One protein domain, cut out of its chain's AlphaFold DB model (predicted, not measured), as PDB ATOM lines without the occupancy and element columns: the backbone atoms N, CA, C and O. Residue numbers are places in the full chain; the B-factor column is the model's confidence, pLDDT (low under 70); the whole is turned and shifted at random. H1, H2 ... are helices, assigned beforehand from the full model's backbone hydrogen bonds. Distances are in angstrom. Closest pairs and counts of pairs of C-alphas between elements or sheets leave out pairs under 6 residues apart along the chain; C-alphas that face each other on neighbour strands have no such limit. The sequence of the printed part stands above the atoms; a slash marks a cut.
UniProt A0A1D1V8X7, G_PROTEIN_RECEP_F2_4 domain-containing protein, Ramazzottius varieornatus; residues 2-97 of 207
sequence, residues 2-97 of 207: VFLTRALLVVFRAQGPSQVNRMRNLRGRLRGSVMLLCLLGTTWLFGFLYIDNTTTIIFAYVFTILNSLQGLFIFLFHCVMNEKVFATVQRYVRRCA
ATOM      1  N   VAL A   2      32.419  -2.093  33.527       63.66
ATOM      2  CA  VAL A   2      33.551  -1.161  33.792       63.66
ATOM      3  C   VAL A   2      33.497  -0.438  35.157       63.66
ATOM      4  O   VAL A   2      34.511  -0.365  35.852       63.66
ATOM      5  N   PHE A   3      32.320   0.037  35.588       65.88
ATOM      6  CA  PHE A   3      32.140   0.657  36.912       65.88
ATOM      7  C   PHE A   3      32.390  -0.310  38.077       65.88
ATOM      8  O   PHE A   3      33.054   0.070  39.036       65.88
ATOM      9  N   LEU A   4      31.933  -1.564  37.977       59.28
ATOM     10  CA  LEU A   4      32.227  -2.612  38.961       59.28
ATOM     11  C   LEU A   4      33.729  -2.888  39.035       59.28
ATOM     12  O   LEU A   4      34.277  -2.943  40.129       59.28
ATOM     13  N   THR A   5      34.420  -2.973  37.895       74.88
ATOM     14  CA  THR A   5      35.877  -3.162  37.861       74.88
ATOM     15  C   THR A   5      36.607  -2.019  38.573       74.88
ATOM     16  O   THR A   5      37.495  -2.270  39.383       74.88
ATOM     17  N   ARG A   6      36.215  -0.758  38.339       78.50
ATOM     18  CA  ARG A   6      36.821   0.409  39.010       78.50
ATOM     19  C   ARG A   6      36.446   0.500  40.498       78.50
ATOM     20  O   ARG A   6      37.318   0.816  41.306       78.50
ATOM     21  N   ALA A   7      35.210   0.162  40.871       67.94
ATOM     22  CA  ALA A   7      34.738   0.118  42.259       67.94
ATOM     23  C   ALA A   7      35.423  -0.991  43.080       67.94
ATOM     24  O   ALA A   7      35.859  -0.758  44.208       67.94
ATOM     25  N   LEU A   8      35.585  -2.183  42.500       70.75
ATOM     26  CA  LEU A   8      36.333  -3.280  43.108       70.75
ATOM     27  C   LEU A   8      37.815  -2.916  43.231       70.75
ATOM     28  O   LEU A   8      38.372  -3.061  44.314       70.75
ATOM     29  N   LEU A   9      38.443  -2.362  42.186       72.06
ATOM     30  CA  LEU A   9      39.841  -1.917  42.248       72.06
ATOM     31  C   LEU A   9      40.088  -0.879  43.355       72.06
ATOM     32  O   LEU A   9      41.098  -0.984  44.050       72.06
ATOM     33  N   VAL A  10      39.193   0.096  43.568       74.69
ATOM     34  CA  VAL A  10      39.369   1.060  44.671       74.69
ATOM     35  C   VAL A  10      39.145   0.419  46.046       74.69
ATOM     36  O   VAL A  10      39.898   0.721  46.967       74.69
ATOM     37  N   VAL A  11      38.204  -0.522  46.199       70.44
ATOM     38  CA  VAL A  11      38.005  -1.239  47.476       70.44
ATOM     39  C   VAL A  11      39.153  -2.186  47.798       70.44
ATOM     40  O   VAL A  11      39.658  -2.150  48.919       70.44
ATOM     41  N   PHE A  12      39.609  -2.992  46.837       69.94
ATOM     42  CA  PHE A  12      40.749  -3.889  47.031       69.94
ATOM     43  C   PHE A  12      42.032  -3.113  47.362       69.94
ATOM     44  O   PHE A  12      42.817  -3.571  48.186       69.94
ATOM     45  N   ARG A  13      42.213  -1.902  46.815       70.38
ATOM     46  CA  ARG A  13      43.328  -1.009  47.188       70.38
ATOM     47  C   ARG A  13      43.122  -0.284  48.524       70.38
ATOM     48  O   ARG A  13      44.104   0.056  49.173       70.38
ATOM     49  N   ALA A  14      41.880  -0.052  48.952       64.38
ATOM     50  CA  ALA A  14      41.559   0.616  50.218       64.38
ATOM     51  C   ALA A  14      41.522  -0.324  51.440       64.38
ATOM     52  O   ALA A  14      41.571   0.152  52.573       64.38
ATOM     53  N   GLN A  15      41.457  -1.647  51.250       58.84
ATOM     54  CA  GLN A  15      41.425  -2.647  52.333       58.84
ATOM     55  C   GLN A  15      42.827  -3.021  52.870       58.84
ATOM     56  O   GLN A  15      43.045  -4.143  53.324       58.84
ATOM     57  N   GLY A  16      43.779  -2.079  52.868       60.75
ATOM     58  CA  GLY A  16      45.069  -2.249  53.546       60.75
ATOM     59  C   GLY A  16      44.893  -2.364  55.075       60.75
ATOM     60  O   GLY A  16      44.175  -1.549  55.668       60.75
ATOM     61  N   PRO A  17      45.511  -3.353  55.750       59.94
ATOM     62  CA  PRO A  17      45.233  -3.634  57.158       59.94
ATOM     63  C   PRO A  17      45.811  -2.556  58.091       59.94
ATOM     64  O   PRO A  17      47.018  -2.445  58.263       59.94
ATOM     65  N   SER A  18      44.940  -1.786  58.754       54.72
ATOM     66  CA  SER A  18      45.326  -0.797  59.777       54.72
ATOM     67  C   SER A  18      44.436  -0.897  61.030       54.72
ATOM     68  O   SER A  18      43.380  -0.272  61.161       54.72
ATOM     69  N   GLN A  19      44.877  -1.732  61.975       61.88
ATOM     70  CA  GLN A  19      44.096  -2.227  63.124       61.88
ATOM     71  C   GLN A  19      44.076  -1.318  64.374       61.88
ATOM     72  O   GLN A  19      43.630  -1.747  65.434       61.88
ATOM     73  N   VAL A  20      44.521  -0.058  64.284       58.47
ATOM     74  CA  VAL A  20      44.842   0.758  65.482       58.47
ATOM     75  C   VAL A  20      43.796   1.811  65.887       58.47
ATOM     76  O   VAL A  20      43.946   2.452  66.920       58.47
ATOM     77  N   ASN A  21      42.721   2.017  65.116       56.59
ATOM     78  CA  ASN A  21      41.710   3.048  65.426       56.59
ATOM     79  C   ASN A  21      40.274   2.581  65.121       56.59
ATOM     80  O   ASN A  21      39.513   3.247  64.415       56.59
ATOM     81  N   ARG A  22      39.927   1.384  65.623       66.50
ATOM     82  CA  ARG A  22      38.772   0.558  65.211       66.50
ATOM     83  C   ARG A  22      37.485   1.355  64.967       66.50
ATOM     84  O   ARG A  22      36.963   1.286  63.866       66.50
ATOM     85  N   MET A  23      37.009   2.161  65.919       60.94
ATOM     86  CA  MET A  23      35.730   2.888  65.791       60.94
ATOM     87  C   MET A  23      35.752   4.010  64.730       60.94
ATOM     88  O   MET A  23      34.800   4.174  63.965       60.94
ATOM     89  N   ARG A  24      36.846   4.780  64.645       63.50
ATOM     90  CA  ARG A  24      36.987   5.880  63.672       63.50
ATOM     91  C   ARG A  24      37.259   5.344  62.266       63.50
ATOM     92  O   ARG A  24      36.662   5.829  61.306       63.50
ATOM     93  N   ASN A  25      38.071   4.292  62.162       69.75
ATOM     94  CA  ASN A  25      38.319   3.576  60.912       69.75
ATOM     95  C   ASN A  25      37.054   2.849  60.435       69.75
ATOM     96  O   ASN A  25      36.768   2.877  59.243       69.75
ATOM     97  N   LEU A  26      36.247   2.272  61.336       72.69
ATOM     98  CA  LEU A  26      34.937   1.708  60.995       72.69
ATOM     99  C   LEU A  26      34.010   2.769  60.400       72.69
ATOM    100  O   LEU A  26      33.418   2.494  59.371       72.69
ATOM    101  N   ARG A  27      33.930   3.993  60.944       73.62
ATOM    102  CA  ARG A  27      33.132   5.065  60.309       73.62
ATOM    103  C   ARG A  27      33.638   5.452  58.920       73.62
ATOM    104  O   ARG A  27      32.822   5.641  58.023       73.62
ATOM    105  N   GLY A  28      34.955   5.532  58.721       73.75
ATOM    106  CA  GLY A  28      35.544   5.762  57.397       73.75
ATOM    107  C   GLY A  28      35.206   4.644  56.404       73.75
ATOM    108  O   GLY A  28      34.757   4.917  55.292       73.75
ATOM    109  N   ARG A  29      35.340   3.383  56.836       75.44
ATOM    110  CA  ARG A  29      35.016   2.185  56.046       75.44
ATOM    111  C   ARG A  29      33.524   2.092  55.744       75.44
ATOM    112  O   ARG A  29      33.180   1.958  54.583       75.44
ATOM    113  N   LEU A  30      32.649   2.261  56.738       79.06
ATOM    114  CA  LEU A  30      31.190   2.281  56.581       79.06
ATOM    115  C   LEU A  30      30.739   3.393  55.635       79.06
ATOM    116  O   LEU A  30      29.900   3.148  54.780       79.06
ATOM    117  N   ARG A  31      31.326   4.592  55.722       76.81
ATOM    118  CA  ARG A  31      31.077   5.667  54.753       76.81
ATOM    119  C   ARG A  31      31.477   5.242  53.338       76.81
ATOM    120  O   ARG A  31      30.683   5.424  52.424       76.81
ATOM    121  N   GLY A  32      32.658   4.648  53.160       80.25
ATOM    122  CA  GLY A  32      33.081   4.083  51.873       80.25
ATOM    123  C   GLY A  32      32.124   3.000  51.363       80.25
ATOM    124  O   GLY A  32      31.682   3.066  50.221       80.25
ATOM    125  N   SER A  33      31.737   2.058  52.226       80.31
ATOM    126  CA  SER A  33      30.791   0.978  51.933       80.31
ATOM    127  C   SER A  33      29.390   1.483  51.600       80.31
ATOM    128  O   SER A  33      28.774   0.924  50.707       80.31
ATOM    129  N   VAL A  34      28.890   2.538  52.251       81.06
ATOM    130  CA  VAL A  34      27.588   3.155  51.936       81.06
ATOM    131  C   VAL A  34      27.626   3.850  50.581       81.06
ATOM    132  O   VAL A  34      26.701   3.667  49.795       81.06
ATOM    133  N   MET A  35      28.695   4.593  50.268       79.81
ATOM    134  CA  MET A  35      28.868   5.170  48.928       79.81
ATOM    135  C   MET A  35      28.882   4.055  47.879       79.81
ATOM    136  O   MET A  35      28.140   4.117  46.904       79.81
ATOM    137  N   LEU A  36      29.654   2.990  48.120       79.88
ATOM    138  CA  LEU A  36      29.689   1.829  47.234       79.88
ATOM    139  C   LEU A  36      28.335   1.128  47.106       79.88
ATOM    140  O   LEU A  36      27.970   0.750  46.001       79.88
ATOM    141  N   LEU A  37      27.597   0.958  48.203       81.06
ATOM    142  CA  LEU A  37      26.294   0.299  48.216       81.06
ATOM    143  C   LEU A  37      25.235   1.138  47.492       81.06
ATOM    144  O   LEU A  37      24.390   0.564  46.819       81.06
ATOM    145  N   CYS A  38      25.313   2.471  47.552       81.31
ATOM    146  CA  CYS A  38      24.480   3.349  46.727       81.31
ATOM    147  C   CYS A  38      24.846   3.211  45.240       81.31
ATOM    148  O   CYS A  38      23.971   2.965  44.419       81.31
ATOM    149  N   LEU A  39      26.139   3.288  44.890       77.50
ATOM    150  CA  LEU A  39      26.618   3.086  43.512       77.50
ATOM    151  C   LEU A  39      26.222   1.707  42.945       77.50
ATOM    152  O   LEU A  39      25.882   1.585  41.766       77.50
ATOM    153  N   LEU A  40      26.251   0.675  43.788       78.12
ATOM    154  CA  LEU A  40      25.885  -0.691  43.435       78.12
ATOM    155  C   LEU A  40      24.360  -0.857  43.340       78.12
ATOM    156  O   LEU A  40      23.864  -1.307  42.317       78.12
ATOM    157  N   GLY A  41      23.598  -0.432  44.348       77.69
ATOM    158  CA  GLY A  41      22.136  -0.544  44.371       77.69
ATOM    159  C   GLY A  41      21.467   0.139  43.178       77.69
ATOM    160  O   GLY A  41      20.591  -0.455  42.550       77.69
ATOM    161  N   THR A  42      21.934   1.331  42.786       75.50
ATOM    162  CA  THR A  42      21.409   2.020  41.598       75.50
ATOM    163  C   THR A  42      21.681   1.232  40.314       75.50
ATOM    164  O   THR A  42      20.789   1.118  39.480       75.50
ATOM    165  N   THR A  43      22.866   0.627  40.161       73.31
ATOM    166  CA  THR A  43      23.196  -0.184  38.971       73.31
ATOM    167  C   THR A  43      22.486  -1.542  38.944       73.31
ATOM    168  O   THR A  43      22.174  -2.029  37.859       73.31
ATOM    169  N   TRP A  44      22.160  -2.123  40.103       80.00
ATOM    170  CA  TRP A  44      21.330  -3.331  40.201       80.00
ATOM    171  C   TRP A  44      19.871  -3.067  39.822       80.00
ATOM    172  O   TRP A  44      19.324  -3.804  39.001       80.00
ATOM    173  N   LEU A  45      19.260  -1.992  40.338       72.81
ATOM    174  CA  LEU A  45      17.916  -1.583  39.910       72.81
ATOM    175  C   LEU A  45      17.884  -1.301  38.407       72.81
ATOM    176  O   LEU A  45      16.949  -1.716  37.734       72.81
ATOM    177  N   PHE A  46      18.922  -0.659  37.865       68.25
ATOM    178  CA  PHE A  46      18.999  -0.380  36.433       68.25
ATOM    179  C   PHE A  46      19.078  -1.643  35.570       68.25
ATOM    180  O   PHE A  46      18.400  -1.725  34.550       68.25
ATOM    181  N   GLY A  47      19.852  -2.646  35.995       71.69
ATOM    182  CA  GLY A  47      19.912  -3.944  35.318       71.69
ATOM    183  C   GLY A  47      18.591  -4.717  35.371       71.69
ATOM    184  O   GLY A  47      18.229  -5.356  34.389       71.69
ATOM    185  N   PHE A  48      17.853  -4.625  36.481       69.56
ATOM    186  CA  PHE A  48      16.535  -5.254  36.620       69.56
ATOM    187  C   PHE A  48      15.464  -4.547  35.772       69.56
ATOM    188  O   PHE A  48      14.720  -5.199  35.051       69.56
ATOM    189  N   LEU A  49      15.435  -3.211  35.789       68.44
ATOM    190  CA  LEU A  49      14.503  -2.401  34.991       68.44
ATOM    191  C   LEU A  49      14.756  -2.505  33.479       68.44
ATOM    192  O   LEU A  49      13.827  -2.342  32.697       68.44
ATOM    193  N   TYR A  50      15.992  -2.789  33.058       63.34
ATOM    194  CA  TYR A  50      16.344  -2.994  31.648       63.34
ATOM    195  C   TYR A  50      15.779  -4.303  31.058       63.34
ATOM    196  O   TYR A  50      15.680  -4.432  29.841       63.34
ATOM    197  N   ILE A  51      15.398  -5.277  31.893       71.88
ATOM    198  CA  ILE A  51      14.809  -6.545  31.428       71.88
ATOM    199  C   ILE A  51      13.392  -6.349  30.850       71.88
ATOM    200  O   ILE A  51      12.954  -7.134  30.004       71.88
ATOM    201  N   ASP A  52      12.681  -5.298  31.268       65.19
ATOM    202  CA  ASP A  52      11.256  -5.116  30.992       65.19
ATOM    203  C   ASP A  52      11.010  -4.239  29.749       65.19
ATOM    204  O   ASP A  52      10.847  -3.018  29.805       65.19
ATOM    205  N   ASN A  53      11.005  -4.894  28.587       64.62
ATOM    206  CA  ASN A  53      11.046  -4.273  27.254       64.62
ATOM    207  C   ASN A  53       9.807  -3.417  26.894       64.62
ATOM    208  O   ASN A  53       9.802  -2.742  25.866       64.62
ATOM    209  N   THR A  54       8.764  -3.422  27.726       68.56
ATOM    210  CA  THR A  54       7.452  -2.809  27.435       68.56
ATOM    211  C   THR A  54       7.279  -1.406  28.037       68.56
ATOM    212  O   THR A  54       6.238  -0.779  27.856       68.56
ATOM    213  N   THR A  55       8.258  -0.901  28.801       66.12
ATOM    214  CA  THR A  55       8.036   0.218  29.741       66.12
ATOM    215  C   THR A  55       9.013   1.395  29.597       66.12
ATOM    216  O   THR A  55       9.316   2.084  30.570       66.12
ATOM    217  N   THR A  56       9.461   1.708  28.376       73.19
ATOM    218  CA  THR A  56      10.472   2.748  28.061       73.19
ATOM    219  C   THR A  56      10.225   4.113  28.730       73.19
ATOM    220  O   THR A  56      11.168   4.778  29.158       73.19
ATOM    221  N   ILE A  57       8.960   4.523  28.879       79.31
ATOM    222  CA  ILE A  57       8.568   5.763  29.574       79.31
ATOM    223  C   ILE A  57       8.789   5.648  31.093       79.31
ATOM    224  O   ILE A  57       9.358   6.549  31.709       79.31
ATOM    225  N   ILE A  58       8.389   4.529  31.706       80.88
ATOM    226  CA  ILE A  58       8.594   4.267  33.140       80.88
ATOM    227  C   ILE A  58      10.092   4.152  33.431       80.88
ATOM    228  O   ILE A  58      10.570   4.730  34.404       80.88
ATOM    229  N   PHE A  59      10.856   3.503  32.548       75.88
ATOM    230  CA  PHE A  59      12.315   3.454  32.622       75.88
ATOM    231  C   PHE A  59      12.939   4.857  32.625       75.88
ATOM    232  O   PHE A  59      13.814   5.122  33.445       75.88
ATOM    233  N   ALA A  60      12.460   5.790  31.793       79.75
ATOM    234  CA  ALA A  60      12.935   7.176  31.795       79.75
ATOM    235  C   ALA A  60      12.612   7.920  33.108       79.75
ATOM    236  O   ALA A  60      13.481   8.608  33.658       79.75
ATOM    237  N   TYR A  61      11.401   7.749  33.657       83.00
ATOM    238  CA  TYR A  61      11.041   8.303  34.969       83.00
ATOM    239  C   TYR A  61      11.898   7.718  36.091       83.00
ATOM    240  O   TYR A  61      12.484   8.471  36.869       83.00
ATOM    241  N   VAL A  62      12.018   6.392  36.163       82.19
ATOM    242  CA  VAL A  62      12.786   5.721  37.215       82.19
ATOM    243  C   VAL A  62      14.282   5.996  37.058       82.19
ATOM    244  O   VAL A  62      14.940   6.217  38.065       82.19
ATOM    245  N   PHE A  63      14.824   6.110  35.842       75.88
ATOM    246  CA  PHE A  63      16.195   6.584  35.616       75.88
ATOM    247  C   PHE A  63      16.395   8.000  36.153       75.88
ATOM    248  O   PHE A  63      17.338   8.242  36.903       75.88
ATOM    249  N   THR A  64      15.506   8.934  35.814       85.25
ATOM    250  CA  THR A  64      15.603  10.334  36.257       85.25
ATOM    251  C   THR A  64      15.521  10.427  37.782       85.25
ATOM    252  O   THR A  64      16.382  11.036  38.415       85.25
ATOM    253  N   ILE A  65      14.556   9.724  38.383       83.88
ATOM    254  CA  ILE A  65      14.394   9.609  39.836       83.88
ATOM    255  C   ILE A  65      15.631   8.966  40.474       83.88
ATOM    256  O   ILE A  65      16.127   9.490  41.464       83.88
ATOM    257  N   LEU A  66      16.176   7.883  39.915       80.94
ATOM    258  CA  LEU A  66      17.369   7.215  40.439       80.94
ATOM    259  C   LEU A  66      18.626   8.086  40.339       80.94
ATOM    260  O   LEU A  66      19.395   8.099  41.296       80.94
ATOM    261  N   ASN A  67      18.825   8.853  39.263       81.56
ATOM    262  CA  ASN A  67      19.926   9.821  39.168       81.56
ATOM    263  C   ASN A  67      19.819  10.889  40.268       81.56
ATOM    264  O   ASN A  67      20.793  11.158  40.976       81.56
ATOM    265  N   SER A  68      18.630  11.471  40.458       86.75
ATOM    266  CA  SER A  68      18.392  12.480  41.497       86.75
ATOM    267  C   SER A  68      18.522  11.899  42.910       86.75
ATOM    268  O   SER A  68      19.164  12.495  43.779       86.75
ATOM    269  N   LEU A  69      17.963  10.709  43.144       82.56
ATOM    270  CA  LEU A  69      18.015  10.014  44.428       82.56
ATOM    271  C   LEU A  69      19.414   9.505  44.764       82.56
ATOM    272  O   LEU A  69      19.778   9.534  45.932       82.56
ATOM    273  N   GLN A  70      20.228   9.080  43.797       82.06
ATOM    274  CA  GLN A  70      21.595   8.631  44.067       82.06
ATOM    275  C   GLN A  70      22.432   9.769  44.677       82.06
ATOM    276  O   GLN A  70      23.140   9.548  45.662       82.06
ATOM    277  N   GLY A  71      22.279  11.000  44.176       82.31
ATOM    278  CA  GLY A  71      22.858  12.198  44.794       82.31
ATOM    279  C   GLY A  71      22.226  12.548  46.149       82.31
ATOM    280  O   GLY A  71      22.942  12.799  47.122       82.31
ATOM    281  N   LEU A  72      20.891  12.516  46.245       81.75
ATOM    282  CA  LEU A  72      20.164  12.875  47.469       81.75
ATOM    283  C   LEU A  72      20.415  11.897  48.630       81.75
ATOM    284  O   LEU A  72      20.583  12.338  49.764       81.75
ATOM    285  N   PHE A  73      20.493  10.589  48.370       78.69
ATOM    286  CA  PHE A  73      20.824   9.571  49.370       78.69
ATOM    287  C   PHE A  73      22.261   9.723  49.861       78.69
ATOM    288  O   PHE A  73      22.484   9.698  51.070       78.69
ATOM    289  N   ILE A  74      23.220   9.953  48.958       81.50
ATOM    290  CA  ILE A  74      24.615  10.254  49.314       81.50
ATOM    291  C   ILE A  74      24.684  11.477  50.240       81.50
ATOM    292  O   ILE A  74      25.366  11.431  51.268       81.50
ATOM    293  N   PHE A  75      23.943  12.543  49.921       79.19
ATOM    294  CA  PHE A  75      23.873  13.754  50.740       79.19
ATOM    295  C   PHE A  75      23.206  13.508  52.101       79.19
ATOM    296  O   PHE A  75      23.798  13.824  53.136       79.19
ATOM    297  N   LEU A  76      22.019  12.892  52.119       74.75
ATOM    298  CA  LEU A  76      21.287  12.563  53.343       74.75
ATOM    299  C   LEU A  76      22.125  11.678  54.261       74.75
ATOM    300  O   LEU A  76      22.390  12.082  55.386       74.75
ATOM    301  N   PHE A  77      22.616  10.526  53.801       72.75
ATOM    302  CA  PHE A  77      23.415   9.630  54.645       72.75
ATOM    303  C   PHE A  77      24.686  10.316  55.165       72.75
ATOM    304  O   PHE A  77      25.073  10.107  56.314       72.75
ATOM    305  N   HIS A  78      25.318  11.179  54.366       71.81
ATOM    306  CA  HIS A  78      26.503  11.923  54.786       71.81
ATOM    307  C   HIS A  78      26.210  12.994  55.856       71.81
ATOM    308  O   HIS A  78      26.930  13.072  56.859       71.81
ATOM    309  N   CYS A  79      25.159  13.798  55.683       66.62
ATOM    310  CA  CYS A  79      24.753  14.816  56.658       66.62
ATOM    311  C   CYS A  79      24.150  14.199  57.928       66.62
ATOM    312  O   CYS A  79      24.447  14.646  59.035       66.62
ATOM    313  N   VAL A  80      23.331  13.159  57.775       63.75
ATOM    314  CA  VAL A  80      22.508  12.572  58.839       63.75
ATOM    315  C   VAL A  80      23.291  11.550  59.673       63.75
ATOM    316  O   VAL A  80      23.208  11.590  60.898       63.75
ATOM    317  N   MET A  81      24.141  10.702  59.073       60.03
ATOM    318  CA  MET A  81      24.920   9.686  59.817       60.03
ATOM    319  C   MET A  81      26.114  10.264  60.609       60.03
ATOM    320  O   MET A  81      26.867   9.540  61.263       60.03
ATOM    321  N   ASN A  82      26.277  11.587  60.638       63.88
ATOM    322  CA  ASN A  82      27.028  12.222  61.712       63.88
ATOM    323  C   ASN A  82      26.167  12.214  62.988       63.88
ATOM    324  O   ASN A  82      25.332  13.094  63.167       63.88
ATOM    325  N   GLU A  83      26.398  11.276  63.915       60.09
ATOM    326  CA  GLU A  83      25.664  11.160  65.201       60.09
ATOM    327  C   GLU A  83      25.470  12.498  65.949       60.09
ATOM    328  O   GLU A  83      24.423  12.745  66.548       60.09
ATOM    329  N   LYS A  84      26.466  13.394  65.884       56.50
ATOM    330  CA  LYS A  84      26.420  14.741  66.484       56.50
ATOM    331  C   LYS A  84      25.390  15.661  65.813       56.50
ATOM    332  O   LYS A  84      24.771  16.498  66.471       56.50
ATOM    333  N   VAL A  85      25.217  15.503  64.502       62.50
ATOM    334  CA  VAL A  85      24.236  16.227  63.691       62.50
ATOM    335  C   VAL A  85      22.860  15.606  63.893       62.50
ATOM    336  O   VAL A  85      21.923  16.355  64.136       62.50
ATOM    337  N   PHE A  86      22.732  14.277  63.933       65.69
ATOM    338  CA  PHE A  86      21.445  13.604  64.159       65.69
ATOM    339  C   PHE A  86      20.786  14.035  65.479       65.69
ATOM    340  O   PHE A  86      19.620  14.415  65.477       65.69
ATOM    341  N   ALA A  87      21.531  14.108  66.590       62.06
ATOM    342  CA  ALA A  87      21.002  14.599  67.871       62.06
ATOM    343  C   ALA A  87      20.545  16.077  67.833       62.06
ATOM    344  O   ALA A  87      19.673  16.484  68.603       62.06
ATOM    345  N   THR A  88      21.113  16.885  66.934       63.88
ATOM    346  CA  THR A  88      20.778  18.308  66.764       63.88
ATOM    347  C   THR A  88      19.618  18.493  65.783       63.88
ATOM    348  O   THR A  88      18.653  19.184  66.097       63.88
ATOM    349  N   VAL A  89      19.644  17.803  64.642       68.38
ATOM    350  CA  VAL A  89      18.561  17.752  63.651       68.38
ATOM    351  C   VAL A  89      17.308  17.139  64.264       68.38
ATOM    352  O   VAL A  89      16.237  17.701  64.101       68.38
ATOM    353  N   GLN A  90      17.416  16.084  65.072       65.81
ATOM    354  CA  GLN A  90      16.282  15.523  65.810       65.81
ATOM    355  C   GLN A  90      15.694  16.533  66.813       65.81
ATOM    356  O   GLN A  90      14.484  16.542  67.012       65.81
ATOM    357  N   ARG A  91      16.504  17.423  67.409       64.38
ATOM    358  CA  ARG A  91      16.007  18.539  68.240       64.38
ATOM    359  C   ARG A  91      15.345  19.646  67.412       64.38
ATOM    360  O   ARG A  91      14.375  20.221  67.889       64.38
ATOM    361  N   TYR A  92      15.826  19.939  66.203       64.19
ATOM    362  CA  TYR A  92      15.177  20.891  65.288       64.19
ATOM    363  C   TYR A  92      13.870  20.328  64.712       64.19
ATOM    364  O   TYR A  92      12.830  20.967  64.823       64.19
ATOM    365  N   VAL A  93      13.873  19.096  64.206       66.81
ATOM    366  CA  VAL A  93      12.686  18.401  63.688       66.81
ATOM    367  C   VAL A  93      11.634  18.215  64.786       66.81
ATOM    368  O   VAL A  93      10.476  18.532  64.550       66.81
ATOM    369  N   ARG A  94      12.011  17.838  66.018       59.06
ATOM    370  CA  ARG A  94      11.079  17.810  67.172       59.06
ATOM    371  C   ARG A  94      10.601  19.193  67.637       59.06
ATOM    372  O   ARG A  94       9.640  19.258  68.389       59.06
ATOM    373  N   ARG A  95      11.247  20.292  67.228       60.28
ATOM    374  CA  ARG A  95      10.739  21.663  67.440       60.28
ATOM    375  C   ARG A  95       9.790  22.116  66.328       60.28
ATOM    376  O   ARG A  95       8.975  22.995  66.584       60.28
ATOM    377  N   CYS A  96       9.884  21.531  65.133       56.25
ATOM    378  CA  CYS A  96       9.001  21.830  64.000       56.25
ATOM    379  C   CYS A  96       7.790  20.879  63.912       56.25
ATOM    380  O   CYS A  96       6.749  21.258  63.383       56.25
ATOM    381  N   ALA A  97       7.887  19.668  64.464       59.78
ATOM    382  CA  ALA A  97       6.784  18.718  64.565       59.78
ATOM    383  C   ALA A  97       5.932  18.983  65.821       59.78
ATOM    384  O   ALA A  97       6.105  18.340  66.852       59.78
TER     385      ALA A  97
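AT A GLANCE: This is residues 2 to 97 of the 207 residues of the protein "G_PROTEIN_RECEP_F2_4 domain-containing protein" of Ramazzottius varieornatus (UniProt A0A1D1V8X7). Three helices, H1, H2 and H3, lie side by side in a flat, loose row, each running back against the one before, and H4 turns off from the end of H3 to make a corner. The printed part has 96 residues with four named helices, H1 to H4 along the chain, and no named strand: all helix. It is loose, radius of gyration of the C-alphas 17.6 A, and spans 50 by 45 by 13 A.

HOW THE PARTS SIT: Start at H2, residues 22 to 49, which touches H3, residues 56 to 80, at C-alphas 38 and 70, the closest, 6.6 A apart; this helical hairpin has a shallow tilt of 7 degrees, opposite ways. H1, residues 2 to 14, is close to H2 but not clearly touching, closest C-alphas 7 and 36, 7.3 A, with a shallow tilt of 10 degrees, opposite ways. H4, residues 83 to 96, is close to H3 but not clearly touching, closest C-alphas 80 and 86, 5.5 A; it is only just about perpendicular, 72 degrees. H1 has every O i to N i+4 pair within hydrogen-bond range, H2 23 of 24, H3 20 of 21, H4 8 of 10.

IN THESE COORDINATES: Find C-alpha 22 at (38.772, 0.558, 65.211); H2 runs 38.9 A from there. H3 covers 34.5 A, with a kink of 27 degrees near residue 69. H1, 18.4 A, begins at (33.551, -1.161, 33.792); H4, 19.8 A, ends at (9.001, 21.830, 64.000).

THE WHOLE: C-alphas 20 and 54 are the farthest apart, 53.5 A. The printed part has no cut and no long link. Among the 44 residues with pLDDT under 70 are 14 to 25 and 79 to 97.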